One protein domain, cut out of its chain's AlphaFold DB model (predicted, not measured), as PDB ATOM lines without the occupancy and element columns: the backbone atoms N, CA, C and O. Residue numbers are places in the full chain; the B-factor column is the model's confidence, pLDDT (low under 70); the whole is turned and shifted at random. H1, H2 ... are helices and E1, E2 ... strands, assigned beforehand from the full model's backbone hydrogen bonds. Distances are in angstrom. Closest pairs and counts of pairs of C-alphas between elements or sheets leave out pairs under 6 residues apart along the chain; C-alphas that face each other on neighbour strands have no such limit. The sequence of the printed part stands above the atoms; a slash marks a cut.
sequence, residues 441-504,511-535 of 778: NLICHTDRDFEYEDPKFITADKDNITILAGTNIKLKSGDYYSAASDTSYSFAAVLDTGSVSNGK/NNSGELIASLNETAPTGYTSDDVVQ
ATOM      1  N   ASN A 441     -28.070  19.647 -16.503       54.94
ATOM      2  CA  ASN A 441     -27.092  18.598 -16.223       54.94
ATOM      3  C   ASN A 441     -26.723  17.840 -17.507       54.94
ATOM      4  O   ASN A 441     -25.543  17.681 -17.790       54.94
ATOM      5  N   LEU A 442     -27.699  17.425 -18.323       53.34
ATOM      6  CA  LEU A 442     -27.430  16.661 -19.549       53.34
ATOM      7  C   LEU A 442     -26.589  17.444 -20.580       53.34
ATOM      8  O   LEU A 442     -25.690  16.875 -21.188       53.34
ATOM      9  N   ILE A 443     -26.830  18.750 -20.732       49.47
ATOM     10  CA  ILE A 443     -26.103  19.642 -21.660       49.47
ATOM     11  C   ILE A 443     -24.637  19.858 -21.235       49.47
ATOM     12  O   ILE A 443     -23.794  20.146 -22.079       49.47
ATOM     13  N   CYS A 444     -24.297  19.655 -19.957       48.78
ATOM     14  CA  CYS A 444     -22.901  19.638 -19.500       48.78
ATOM     15  C   CYS A 444     -22.094  18.455 -20.087       48.78
ATOM     16  O   CYS A 444     -20.883  18.576 -20.256       48.78
ATOM     17  N   HIS A 445     -22.760  17.340 -20.426       53.19
ATOM     18  CA  HIS A 445     -22.104  16.055 -20.713       53.19
ATOM     19  C   HIS A 445     -21.909  15.739 -22.213       53.19
ATOM     20  O   HIS A 445     -21.225  14.778 -22.571       53.19
ATOM     21  N   THR A 446     -22.534  16.490 -23.128       49.06
ATOM     22  CA  THR A 446     -22.732  16.034 -24.522       49.06
ATOM     23  C   THR A 446     -21.483  16.013 -25.416       49.06
ATOM     24  O   THR A 446     -21.488  15.307 -26.427       49.06
ATOM     25  N   ASP A 447     -20.405  16.714 -25.043       54.38
ATOM     26  CA  ASP A 447     -19.200  16.908 -25.877       54.38
ATOM     27  C   ASP A 447     -17.886  16.375 -25.264       54.38
ATOM     28  O   ASP A 447     -16.801  16.670 -25.773       54.38
ATOM     29  N   ARG A 448     -17.934  15.559 -24.198       68.56
ATOM     30  CA  ARG A 448     -16.746  14.856 -23.670       68.56
ATOM     31  C   ARG A 448     -16.951  13.339 -23.735       68.56
ATOM     32  O   ARG A 448     -18.006  12.832 -23.367       68.56
ATOM     33  N   ASP A 449     -15.933  12.611 -24.202       83.31
ATOM     34  CA  ASP A 449     -15.995  11.144 -24.350       83.31
ATOM     35  C   ASP A 449     -15.923  10.401 -23.002       83.31
ATOM     36  O   ASP A 449     -16.396   9.275 -22.869       83.31
ATOM     37  N   PHE A 450     -15.323  11.046 -21.998       87.06
ATOM     38  CA  PHE A 450     -15.209  10.563 -20.624       87.06
ATOM     39  C   PHE A 450     -15.418  11.730 -19.664       87.06
ATOM     40  O   PHE A 450     -14.755  12.763 -19.811       87.06
ATOM     41  N   GLU A 451     -16.259  11.525 -18.658       86.25
ATOM     42  CA  GLU A 451     -16.463  12.403 -17.508       86.25
ATOM     43  C   GLU A 451     -16.529  11.565 -16.228       86.25
ATOM     44  O   GLU A 451     -16.983  10.422 -16.240       86.25
ATOM     45  N   TYR A 452     -16.022  12.110 -15.131       89.00
ATOM     46  CA  TYR A 452     -15.859  11.410 -13.859       89.00
ATOM     47  C   TYR A 452     -15.566  12.434 -12.761       89.00
ATOM     48  O   TYR A 452     -14.980  13.487 -13.034       89.00
ATOM     49  N   GLU A 453     -15.937  12.114 -11.523       88.00
ATOM     50  CA  GLU A 453     -15.580  12.921 -10.349       88.00
ATOM     51  C   GLU A 453     -14.118  12.674  -9.928       88.00
ATOM     52  O   GLU A 453     -13.384  13.620  -9.645       88.00
ATOM     53  N   ASP A 454     -13.658  11.417  -9.995       89.94
ATOM     54  CA  ASP A 454     -12.269  11.002  -9.748       89.94
ATOM     55  C   ASP A 454     -11.643  10.427 -11.041       89.94
ATOM     56  O   ASP A 454     -12.235   9.536 -11.657       89.94
ATOM     57  N   PRO A 455     -10.454  10.876 -11.500       92.56
ATOM     58  CA  PRO A 455      -9.770  10.255 -12.638       92.56
ATOM     59  C   PRO A 455      -9.486   8.754 -12.443       92.56
ATOM     60  O   PRO A 455      -9.443   8.017 -13.433       92.56
ATOM     61  N   LYS A 456      -9.347   8.260 -11.207       94.19
ATOM     62  CA  LYS A 456      -9.272   6.831 -10.860       94.19
ATOM     63  C   LYS A 456     -10.667   6.209 -10.667       94.19
ATOM     64  O   LYS A 456     -10.888   5.411  -9.761       94.19
ATOM     65  N   PHE A 457     -11.597   6.502 -11.576       94.88
ATOM     66  CA  PHE A 457     -12.976   5.990 -11.587       94.88
ATOM     67  C   PHE A 457     -13.144   4.455 -11.686       94.88
ATOM     68  O   PHE A 457     -14.270   3.961 -11.736       94.88
ATOM     69  N   ILE A 458     -12.051   3.684 -11.718       96.94
ATOM     70  CA  ILE A 458     -12.067   2.226 -11.575       96.94
ATOM     71  C   ILE A 458     -11.212   1.856 -10.366       96.94
ATOM     72  O   ILE A 458     -10.029   2.199 -10.287       96.94
ATOM     73  N   THR A 459     -11.800   1.083  -9.461       95.50
ATOM     74  CA  THR A 459     -11.082   0.358  -8.412       95.50
ATOM     75  C   THR A 459     -11.236  -1.143  -8.635       95.50
ATOM     76  O   THR A 459     -12.129  -1.594  -9.352       95.50
ATOM     77  N   ALA A 460     -10.333  -1.936  -8.069       93.25
ATOM     78  CA  ALA A 460     -10.481  -3.382  -8.023       93.25
ATOM     79  C   ALA A 460      -9.750  -3.923  -6.798       93.25
ATOM     80  O   ALA A 460      -8.672  -3.426  -6.454       93.25
ATOM     81  N   ASP A 461     -10.316  -4.957  -6.187       85.94
ATOM     82  CA  ASP A 461      -9.636  -5.790  -5.204       85.94
ATOM     83  C   ASP A 461      -9.890  -7.261  -5.542       85.94
ATOM     84  O   ASP A 461     -11.035  -7.684  -5.705       85.94
ATOM     85  N   LYS A 462      -8.803  -8.022  -5.679       94.38
ATOM     86  CA  LYS A 462      -8.777  -9.464  -5.967       94.38
ATOM     87  C   LYS A 462      -9.642  -9.894  -7.152       94.38
ATOM     88  O   LYS A 462      -9.187  -9.850  -8.293       94.38
ATOM     89  N   ASP A 463     -10.853 -10.359  -6.886       94.94
ATOM     90  CA  ASP A 463     -11.800 -10.932  -7.838       94.94
ATOM     91  C   ASP A 463     -12.960  -9.981  -8.180       94.94
ATOM     92  O   ASP A 463     -13.889 -10.385  -8.881       94.94
ATOM     93  N   ASN A 464     -12.914  -8.726  -7.723       95.50
ATOM     94  CA  ASN A 464     -13.949  -7.716  -7.935       95.50
ATOM     95  C   ASN A 464     -13.383  -6.454  -8.606       95.50
ATOM     96  O   ASN A 464     -12.335  -5.943  -8.213       95.50
ATOM     97  N   ILE A 465     -14.105  -5.938  -9.605       97.88
ATOM     98  CA  ILE A 465     -13.845  -4.663 -10.293       97.88
ATOM     99  C   ILE A 465     -15.035  -3.742 -10.035       97.88
ATOM    100  O   ILE A 465     -16.171  -4.145 -10.274       97.88
ATOM    101  N   THR A 466     -14.796  -2.504  -9.615       97.50
ATOM    102  CA  THR A 466     -15.846  -1.515  -9.343       97.50
ATOM    103  C   THR A 466     -15.618  -0.260 -10.172       97.50
ATOM    104  O   THR A 466     -14.574   0.386 -10.062       97.50
ATOM    105  N   ILE A 467     -16.613   0.102 -10.983       97.19
ATOM    106  CA  ILE A 467     -16.691   1.424 -11.615       97.19
ATOM    107  C   ILE A 467     -17.376   2.357 -10.613       97.19
ATOM    108  O   ILE A 467     -18.466   2.043 -10.134       97.19
ATOM    109  N   LEU A 468     -16.723   3.464 -10.261       96.06
ATOM    110  CA  LEU A 468     -17.191   4.374  -9.213       96.06
ATOM    111  C   LEU A 468     -18.379   5.235  -9.670       96.06
ATOM    112  O   LEU A 468     -18.566   5.489 -10.866       96.06
ATOM    113  N   ALA A 469     -19.154   5.727  -8.706       93.38
ATOM    114  CA  ALA A 469     -20.198   6.723  -8.921       93.38
ATOM    115  C   ALA A 469     -19.676   7.997  -9.627       93.38
ATOM    116  O   ALA A 469     -18.490   8.324  -9.581       93.38
ATOM    117  N   GLY A 470     -20.568   8.715 -10.315       89.50
ATOM    118  CA  GLY A 470     -20.238   9.945 -11.053       89.50
ATOM    119  C   GLY A 470     -19.563   9.707 -12.414       89.50
ATOM    120  O   GLY A 470     -19.324  10.653 -13.165       89.50
ATOM    121  N   THR A 471     -19.284   8.451 -12.769       92.06
ATOM    122  CA  THR A 471     -18.633   8.072 -14.032       92.06
ATOM    123  C   THR A 471     -19.617   8.078 -15.197       92.06
ATOM    124  O   THR A 471     -20.595   7.329 -15.191       92.06
ATOM    125  N   ASN A 472     -19.329   8.865 -16.235       91.00
ATOM    126  CA  ASN A 472     -20.097   8.935 -17.476       91.00
ATOM    127  C   ASN A 472     -19.166   8.734 -18.681       91.00
ATOM    128  O   ASN A 472     -18.193   9.467 -18.853       91.00
ATOM    129  N   ILE A 473     -19.439   7.732 -19.519       92.44
ATOM    130  CA  ILE A 473     -18.554   7.333 -20.628       92.44
ATOM    131  C   ILE A 473     -19.368   7.194 -21.909       92.44
ATOM    132  O   ILE A 473     -20.358   6.462 -21.950       92.44
ATOM    133  N   LYS A 474     -18.929   7.883 -22.963       92.06
ATOM    134  CA  LYS A 474     -19.562   7.881 -24.281       92.06
ATOM    135  C   LYS A 474     -19.200   6.601 -25.029       92.06
ATOM    136  O   LYS A 474     -18.033   6.362 -25.330       92.06
ATOM    137  N   LEU A 475     -20.199   5.773 -25.309       94.12
ATOM    138  CA  LEU A 475     -20.081   4.498 -26.015       94.12
ATOM    139  C   LEU A 475     -19.893   4.727 -27.524       94.12
ATOM    140  O   LEU A 475     -20.166   5.813 -28.040       94.12
ATOM    141  N   LYS A 476     -19.442   3.710 -28.273       93.50
ATOM    142  CA  LYS A 476     -19.204   3.859 -29.723       93.50
ATOM    143  C   LYS A 476     -20.488   4.000 -30.547       93.50
ATOM    144  O   LYS A 476     -20.430   4.538 -31.649       93.50
ATOM    145  N   SER A 477     -21.640   3.614 -30.000       91.88
ATOM    146  CA  SER A 477     -22.963   3.942 -30.545       91.88
ATOM    147  C   SER A 477     -23.301   5.440 -30.485       91.88
ATOM    148  O   SER A 477     -24.174   5.894 -31.222       91.88
ATOM    149  N   GLY A 478     -22.617   6.210 -29.631       88.50
ATOM    150  CA  GLY A 478     -22.942   7.600 -29.297       88.50
ATOM    151  C   GLY A 478     -23.813   7.757 -28.044       88.50
ATOM    152  O   GLY A 478     -23.987   8.885 -27.579       88.50
ATOM    153  N   ASP A 479     -24.319   6.653 -27.484       90.31
ATOM    154  CA  ASP A 479     -24.988   6.619 -26.178       90.31
ATOM    155  C   ASP A 479     -23.984   6.818 -25.027       90.31
ATOM    156  O   ASP A 479     -22.771   6.830 -25.233       90.31
ATOM    157  N   TYR A 480     -24.479   6.949 -23.795       90.06
ATOM    158  CA  TYR A 480     -23.646   7.089 -22.597       90.06
ATOM    159  C   TYR A 480     -23.929   5.966 -21.596       90.06
ATOM    160  O   TYR A 480     -25.081   5.703 -21.250       90.06
ATOM    161  N   TYR A 481     -22.864   5.349 -21.088       93.75
ATOM    162  CA  TYR A 481     -22.887   4.620 -19.823       93.75
ATOM    163  C   TYR A 481     -22.790   5.626 -18.670       93.75
ATOM    164  O   TYR A 481     -21.955   6.529 -18.726       93.75
ATOM    165  N   SER A 482     -23.593   5.441 -17.618       91.69
ATOM    166  CA  SER A 482     -23.637   6.323 -16.443       91.69
ATOM    167  C   SER A 482     -23.714   5.515 -15.144       91.69
ATOM    168  O   SER A 482     -24.753   4.928 -14.836       91.69
ATOM    169  N   ALA A 483     -22.647   5.530 -14.344       91.69
ATOM    170  CA  ALA A 483     -22.636   4.968 -12.995       91.69
ATOM    171  C   ALA A 483     -23.189   5.995 -11.992       91.69
ATOM    172  O   ALA A 483     -22.471   6.858 -11.487       91.69
ATOM    173  N   ALA A 484     -24.487   5.909 -11.691       87.38
ATOM    174  CA  ALA A 484     -25.128   6.736 -10.656       87.38
ATOM    175  C   ALA A 484     -24.774   6.297  -9.216       87.38
ATOM    176  O   ALA A 484     -25.053   7.014  -8.259       87.38
ATOM    177  N   SER A 485     -24.171   5.118  -9.072       92.31
ATOM    178  CA  SER A 485     -23.621   4.552  -7.841       92.31
ATOM    179  C   SER A 485     -22.456   3.629  -8.198       92.31
ATOM    180  O   SER A 485     -22.384   3.149  -9.333       92.31
ATOM    181  N   ASP A 486     -21.601   3.320  -7.225       95.75
ATOM    182  CA  ASP A 486     -20.551   2.312  -7.377       95.75
ATOM    183  C   ASP A 486     -21.141   0.999  -7.909       95.75
ATOM    184  O   ASP A 486     -22.097   0.447  -7.354       95.75
ATOM    185  N   THR A 487     -20.598   0.525  -9.027       95.62
ATOM    186  CA  THR A 487     -21.107  -0.628  -9.770       95.62
ATOM    187  C   THR A 487     -20.021  -1.695  -9.824       95.62
ATOM    188  O   THR A 487     -19.049  -1.577 -10.572       95.62
ATOM    189  N   SER A 488     -20.179  -2.722  -8.985       96.12
ATOM    190  CA  SER A 488     -19.218  -3.817  -8.817       96.12
ATOM    191  C   SER A 488     -19.556  -5.030  -9.685       96.12
ATOM    192  O   SER A 488     -20.707  -5.457  -9.767       96.12
ATOM    193  N   TYR A 489     -18.523  -5.626 -10.270       96.94
ATOM    194  CA  TYR A 489     -18.574  -6.791 -11.141       96.94
ATOM    195  C   TYR A 489     -17.565  -7.836 -10.653       96.94
ATOM    196  O   TYR A 489     -16.409  -7.503 -10.382       96.94
ATOM    197  N   SER A 490     -17.955  -9.114 -10.611       96.62
ATOM    198  CA  SER A 490     -16.976 -10.189 -10.420       96.62
ATOM    199  C   SER A 490     -16.097 -10.296 -11.667       96.62
ATOM    200  O   SER A 490     -16.597 -10.503 -12.774       96.62
ATOM    201  N   PHE A 491     -14.785 -10.178 -11.487       97.38
ATOM    202  CA  PHE A 491     -13.774 -10.199 -12.543       97.38
ATOM    203  C   PHE A 491     -13.882 -11.455 -13.417       97.38
ATOM    204  O   PHE A 491     -13.858 -11.359 -14.641       97.38
ATOM    205  N   ALA A 492     -14.098 -12.622 -12.803       96.06
ATOM    206  CA  ALA A 492     -14.272 -13.884 -13.519       96.06
ATOM    207  C   ALA A 492     -15.563 -13.946 -14.364       96.06
ATOM    208  O   ALA A 492     -15.622 -14.724 -15.313       96.06
ATOM    209  N   ALA A 493     -16.582 -13.140 -14.039       96.50
ATOM    210  CA  ALA A 493     -17.857 -13.094 -14.758       96.50
ATOM    211  C   ALA A 493     -17.858 -12.120 -15.951       96.50
ATOM    212  O   ALA A 493     -18.700 -12.262 -16.834       96.50
ATOM    213  N   VAL A 494     -16.924 -11.160 -15.996       97.31
ATOM    214  CA  VAL A 494     -16.771 -10.194 -17.106       97.31
ATOM    215  C   VAL A 494     -15.680 -10.581 -18.110       97.31
ATOM    216  O   VAL A 494     -15.375  -9.803 -19.010       97.31
ATOM    217  N   LEU A 495     -15.068 -11.763 -17.983       97.44
ATOM    218  CA  LEU A 495     -14.061 -12.238 -18.937       97.44
ATOM    219  C   LEU A 495     -14.657 -12.485 -20.327       97.44
ATOM    220  O   LEU A 495     -15.657 -13.188 -20.466       97.44
ATOM    221  N   ASP A 496     -13.976 -12.003 -21.368       96.31
ATOM    222  CA  ASP A 496     -14.316 -12.330 -22.757       96.31
ATOM    223  C   ASP A 496     -14.060 -13.809 -23.103       96.31
ATOM    224  O   ASP A 496     -14.731 -14.384 -23.961       96.31
ATOM    225  N   THR A 497     -13.067 -14.423 -22.453       93.12
ATOM    226  CA  THR A 497     -12.553 -15.753 -22.781       93.12
ATOM    227  C   THR A 497     -11.957 -16.481 -21.575       93.12
ATOM    228  O   THR A 497     -11.251 -15.911 -20.745       93.12
ATOM    229  N   GLY A 498     -12.166 -17.802 -21.537       91.56
ATOM    230  CA  GLY A 498     -11.418 -18.718 -20.675       91.56
ATOM    231  C   GLY A 498     -11.642 -18.507 -19.175       91.56
ATOM    232  O   GLY A 498     -12.764 -18.593 -18.685       91.56
ATOM    233  N   SER A 499     -10.545 -18.319 -18.444       94.12
ATOM    234  CA  SER A 499     -10.516 -18.110 -16.995       94.12
ATOM    235  C   SER A 499      -9.409 -17.123 -16.626       94.12
ATOM    236  O   SER A 499      -8.470 -16.912 -17.400       94.12
ATOM    237  N   VAL A 500      -9.487 -16.557 -15.419       95.25
ATOM    238  CA  VAL A 500      -8.466 -15.637 -14.901       95.25
ATOM    239  C   VAL A 500      -7.087 -16.305 -14.953       95.25
ATOM    240  O   VAL A 500      -6.911 -17.435 -14.499       95.25
ATOM    241  N   SER A 501      -6.122 -15.606 -15.546       95.94
ATOM    242  CA  SER A 501      -4.739 -16.052 -15.723       95.94
ATOM    243  C   SER A 501      -3.799 -15.214 -14.860       95.94
ATOM    244  O   SER A 501      -3.958 -13.999 -14.757       95.94
ATOM    245  N   ASN A 502      -2.807 -15.856 -14.249       97.44
ATOM    246  CA  ASN A 502      -1.870 -15.249 -13.305       97.44
ATOM    247  C   ASN A 502      -0.709 -14.512 -14.001       97.44
ATOM    248  O   ASN A 502      -0.153 -14.986 -14.997       97.44
ATOM    249  N   GLY A 503      -0.303 -13.359 -13.461       97.44
ATOM    250  CA  GLY A 503       0.792 -12.559 -14.016       97.44
ATOM    251  C   GLY A 503       0.488 -12.025 -15.419       97.44
ATOM    252  O   GLY A 503       1.316 -12.175 -16.329       97.44
ATOM    253  N   LYS A 504      -0.727 -11.505 -15.637       97.44
ATOM    254  CA  LYS A 504      -1.205 -11.000 -16.934       97.44
ATOM    255  C   LYS A 504      -1.886  -9.643 -16.794       97.44
ATOM    256  O   LYS A 504      -2.554  -9.367 -15.802       97.44
ATOM    257  N   ASN A 511     -18.941  -2.227 -23.850       97.12
ATOM    258  CA  ASN A 511     -19.577  -2.396 -25.161       97.12
ATOM    259  C   ASN A 511     -20.690  -1.355 -25.387       97.12
ATOM    260  O   ASN A 511     -21.040  -0.591 -24.488       97.12
ATOM    261  N   ASN A 512     -21.283  -1.343 -26.582       95.56
ATOM    262  CA  ASN A 512     -22.386  -0.435 -26.934       95.56
ATOM    263  C   ASN A 512     -23.699  -0.637 -26.137       95.56
ATOM    264  O   ASN A 512     -24.618   0.159 -26.298       95.56
ATOM    265  N   SER A 513     -23.786  -1.643 -25.261       94.38
ATOM    266  CA  SER A 513     -24.879  -1.819 -24.287       94.38
ATOM    267  C   SER A 513     -24.519  -1.307 -22.881       94.38
ATOM    268  O   SER A 513     -25.350  -1.370 -21.977       94.38
ATOM    269  N   GLY A 514     -23.286  -0.831 -22.669       94.44
ATOM    270  CA  GLY A 514     -22.767  -0.435 -21.357       94.44
ATOM    271  C   GLY A 514     -22.312  -1.606 -20.475       94.44
ATOM    272  O   GLY A 514     -22.148  -1.431 -19.269       94.44
ATOM    273  N   GLU A 515     -22.115  -2.799 -21.038       96.12
ATOM    274  CA  GLU A 515     -21.654  -3.977 -20.292       96.12
ATOM    275  C   GLU A 515     -20.124  -3.961 -20.153       96.12
ATOM    276  O   GLU A 515     -19.410  -3.739 -21.136       96.12
ATOM    277  N   LEU A 516     -19.620  -4.211 -18.937       98.00
ATOM    278  CA  LEU A 516     -18.187  -4.328 -18.660       98.00
ATOM    279  C   LEU A 516     -17.640  -5.656 -19.194       98.00
ATOM    280  O   LEU A 516     -18.173  -6.720 -18.888       98.00
ATOM    281  N   ILE A 517     -16.531  -5.582 -19.929       98.31
ATOM    282  CA  ILE A 517     -15.791  -6.733 -20.450       98.31
ATOM    283  C   ILE A 517     -14.307  -6.580 -20.100       98.31
ATOM    284  O   ILE A 517     -13.693  -5.554 -20.396       98.31
ATOM    285  N   ALA A 518     -13.714  -7.616 -19.513       97.94
ATOM    286  CA  ALA A 518     -12.281  -7.745 -19.293       97.94
ATOM    287  C   ALA A 518     -11.675  -8.715 -20.321       97.94
ATOM    288  O   ALA A 518     -12.161  -9.832 -20.494       97.94
ATOM    289  N   SER A 519     -10.597  -8.307 -20.992       97.81
ATOM    290  CA  SER A 519      -9.908  -9.129 -22.000       97.81
ATOM    291  C   SER A 519      -8.391  -9.083 -21.832       97.81
ATOM    292  O   SER A 519      -7.840  -8.098 -21.346       97.81
ATOM    293  N   LEU A 520      -7.709 -10.135 -22.288       97.19
ATOM    294  CA  LEU A 520      -6.252 -10.155 -22.478       97.19
ATOM    295  C   LEU A 520      -5.811  -9.412 -23.758       97.19
ATOM    296  O   LEU A 520      -4.619  -9.157 -23.940       97.19
ATOM    297  N   ASN A 521      -6.739  -9.083 -24.664       96.00
ATOM    298  CA  ASN A 521      -6.447  -8.373 -25.907       96.00
ATOM    299  C   ASN A 521      -6.590  -6.855 -25.729       96.00
ATOM    300  O   ASN A 521      -7.689  -6.346 -25.545       96.00
ATOM    301  N   GLU A 522      -5.477  -6.137 -25.875       95.12
ATOM    302  CA  GLU A 522      -5.387  -4.669 -25.807       95.12
ATOM    303  C   GLU A 522      -6.159  -3.936 -26.922       95.12
ATOM    304  O   GLU A 522      -6.507  -2.765 -26.764       95.12
ATOM    305  N   THR A 523      -6.438  -4.593 -28.053       94.69
ATOM    306  CA  THR A 523      -7.093  -3.935 -29.199       94.69
ATOM    307  C   THR A 523      -8.613  -3.871 -29.027       94.69
ATOM    308  O   THR A 523      -9.201  -2.800 -29.154       94.69
ATOM    309  N   ALA A 524      -9.240  -5.015 -28.743       96.56
ATOM    310  CA  ALA A 524     -10.665  -5.165 -28.444       96.56
ATOM    311  C   ALA A 524     -10.920  -6.571 -27.859       96.56
ATOM    312  O   ALA A 524     -10.185  -7.503 -28.210       96.56
ATOM    313  N   PRO A 525     -11.960  -6.774 -27.030       97.88
ATOM    314  CA  PRO A 525     -12.354  -8.100 -26.569       97.88
ATOM    315  C   PRO A 525     -12.698  -9.066 -27.706       97.88
ATOM    316  O   PRO A 525     -13.094  -8.677 -28.805       97.88
ATOM    317  N   THR A 526     -12.586 -10.358 -27.425       96.00
ATOM    318  CA  THR A 526     -12.883 -11.434 -28.371       96.00
ATOM    319  C   THR A 526     -14.340 -11.363 -28.833       96.00
ATOM    320  O   THR A 526     -15.262 -11.430 -28.026       96.00
ATOM    321  N   GLY A 527     -14.546 -11.237 -30.147       94.69
ATOM    322  CA  GLY A 527     -15.869 -11.053 -30.758       94.69
ATOM    323  C   GLY A 527     -16.254  -9.596 -31.042       94.69
ATOM    324  O   GLY A 527     -17.266  -9.379 -31.700       94.69
ATOM    325  N   TYR A 528     -15.438  -8.625 -30.622       96.62
ATOM    326  CA  TYR A 528     -15.648  -7.190 -30.825       96.62
ATOM    327  C   TYR A 528     -14.518  -6.569 -31.663       96.62
ATOM    328  O   TYR A 528     -13.401  -7.090 -31.722       96.62
ATOM    329  N   THR A 529     -14.787  -5.430 -32.298       95.88
ATOM    330  CA  THR A 529     -13.779  -4.564 -32.928       95.88
ATOM    331  C   THR A 529     -13.558  -3.294 -32.105       95.88
ATOM    332  O   THR A 529     -14.313  -2.999 -31.180       95.88
ATOM    333  N   SER A 530     -12.552  -2.489 -32.465       93.94
ATOM    334  CA  SER A 530     -12.319  -1.172 -31.853       93.94
ATOM    335  C   SER A 530     -13.504  -0.212 -31.978       93.94
ATOM    336  O   SER A 530     -13.529   0.791 -31.270       93.94
ATOM    337  N   ASP A 531     -14.464  -0.494 -32.859       94.50
ATOM    338  CA  ASP A 531     -15.610   0.369 -33.151       94.50
ATOM    339  C   ASP A 531     -16.893  -0.115 -32.442       94.50
ATOM    340  O   ASP A 531     -17.900   0.587 -32.443       94.50
ATOM    341  N   ASP A 532     -16.836  -1.263 -31.754       95.19
ATOM    342  CA  ASP A 532     -17.935  -1.820 -30.947       95.19
ATOM    343  C   ASP A 532     -17.764  -1.577 -29.432       95.19
ATOM    344  O   ASP A 532     -18.701  -1.785 -28.655       95.19
ATOM    345  N   VAL A 533     -16.557  -1.178 -29.002       97.31
ATOM    346  CA  VAL A 533     -16.179  -1.014 -27.588       97.31
ATOM    347  C   VAL A 533     -15.378   0.260 -27.309       97.31
ATOM    348  O   VAL A 533     -14.695   0.818 -28.174       97.31
ATOM    349  N   VAL A 534     -15.405   0.687 -26.048       97.06
ATOM    350  CA  VAL A 534     -14.569   1.755 -25.488       97.06
ATOM    351  C   VAL A 534     -13.654   1.151 -24.431       97.06
ATOM    352  O   VAL A 534     -14.148   0.581 -23.464       97.06
ATOM    353  N   GLN A 535     -12.333   1.276 -24.585       97.06
ATOM    354  CA  GLN A 535     -11.391   0.915 -23.520       97.06
ATOM    355  C   GLN A 535     -11.469   1.968 -22.412       97.06
ATOM    356  O   GLN A 535     -11.259   3.151 -22.676       97.06
TER     357      GLN A 535
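Overview. This is residues 441 to 504 and 511 to 535 of the 778 residues of an uncharacterized protein of Candidatus Melainabacteria bacterium (UniProt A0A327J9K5). With little regular structure, this mostly strand domain is a corner of two small antiparallel sheets, E1-E2-E5 and hairpin E3-E4, with E6 and E7 on its inner side and H1 at one far end. The printed part has 89 residues, 32 in one named helix and seven named strands, ordered H1, E1 to E7. It is compact, with radius of gyration of the C-alphas 13.7 A, spanning 42 by 28 by 18 A.

Arrangement. H1, residues 441 to 445, has 0 of 1 O i to N i+4 pairs within hydrogen-bond range, but 2 of 2 O i to N i+3 pairs. E1, residues 458 to 461, and E2, residues 464 to 467, form a hairpin, N 459 to O 466 2.9 A. E3, residues 471 to 474, and E4, residues 480 to 483, form another, N 473 to O 481 2.9 A. E5, residues 487 to 490, is antiparallel to E2, N 487 to O 467 2.8 A. E6, residues 516 to 519, and E7, residues 533 to 535, are near each other.

Along the chain. H1 begins at C-alpha 441 (-27.092, 18.598, -16.223); E7 ends at C-alpha 535 (-11.391, 0.915, -23.520). E1 is 10.5 A long.

Size, cuts and confidence. Residues 505 to 510 are not printed, a 21.9 A gap between C-alphas 504 and 511. Links H1 to E1 and E6 to E7 are long. Residues 441 to 448 have pLDDT under 70.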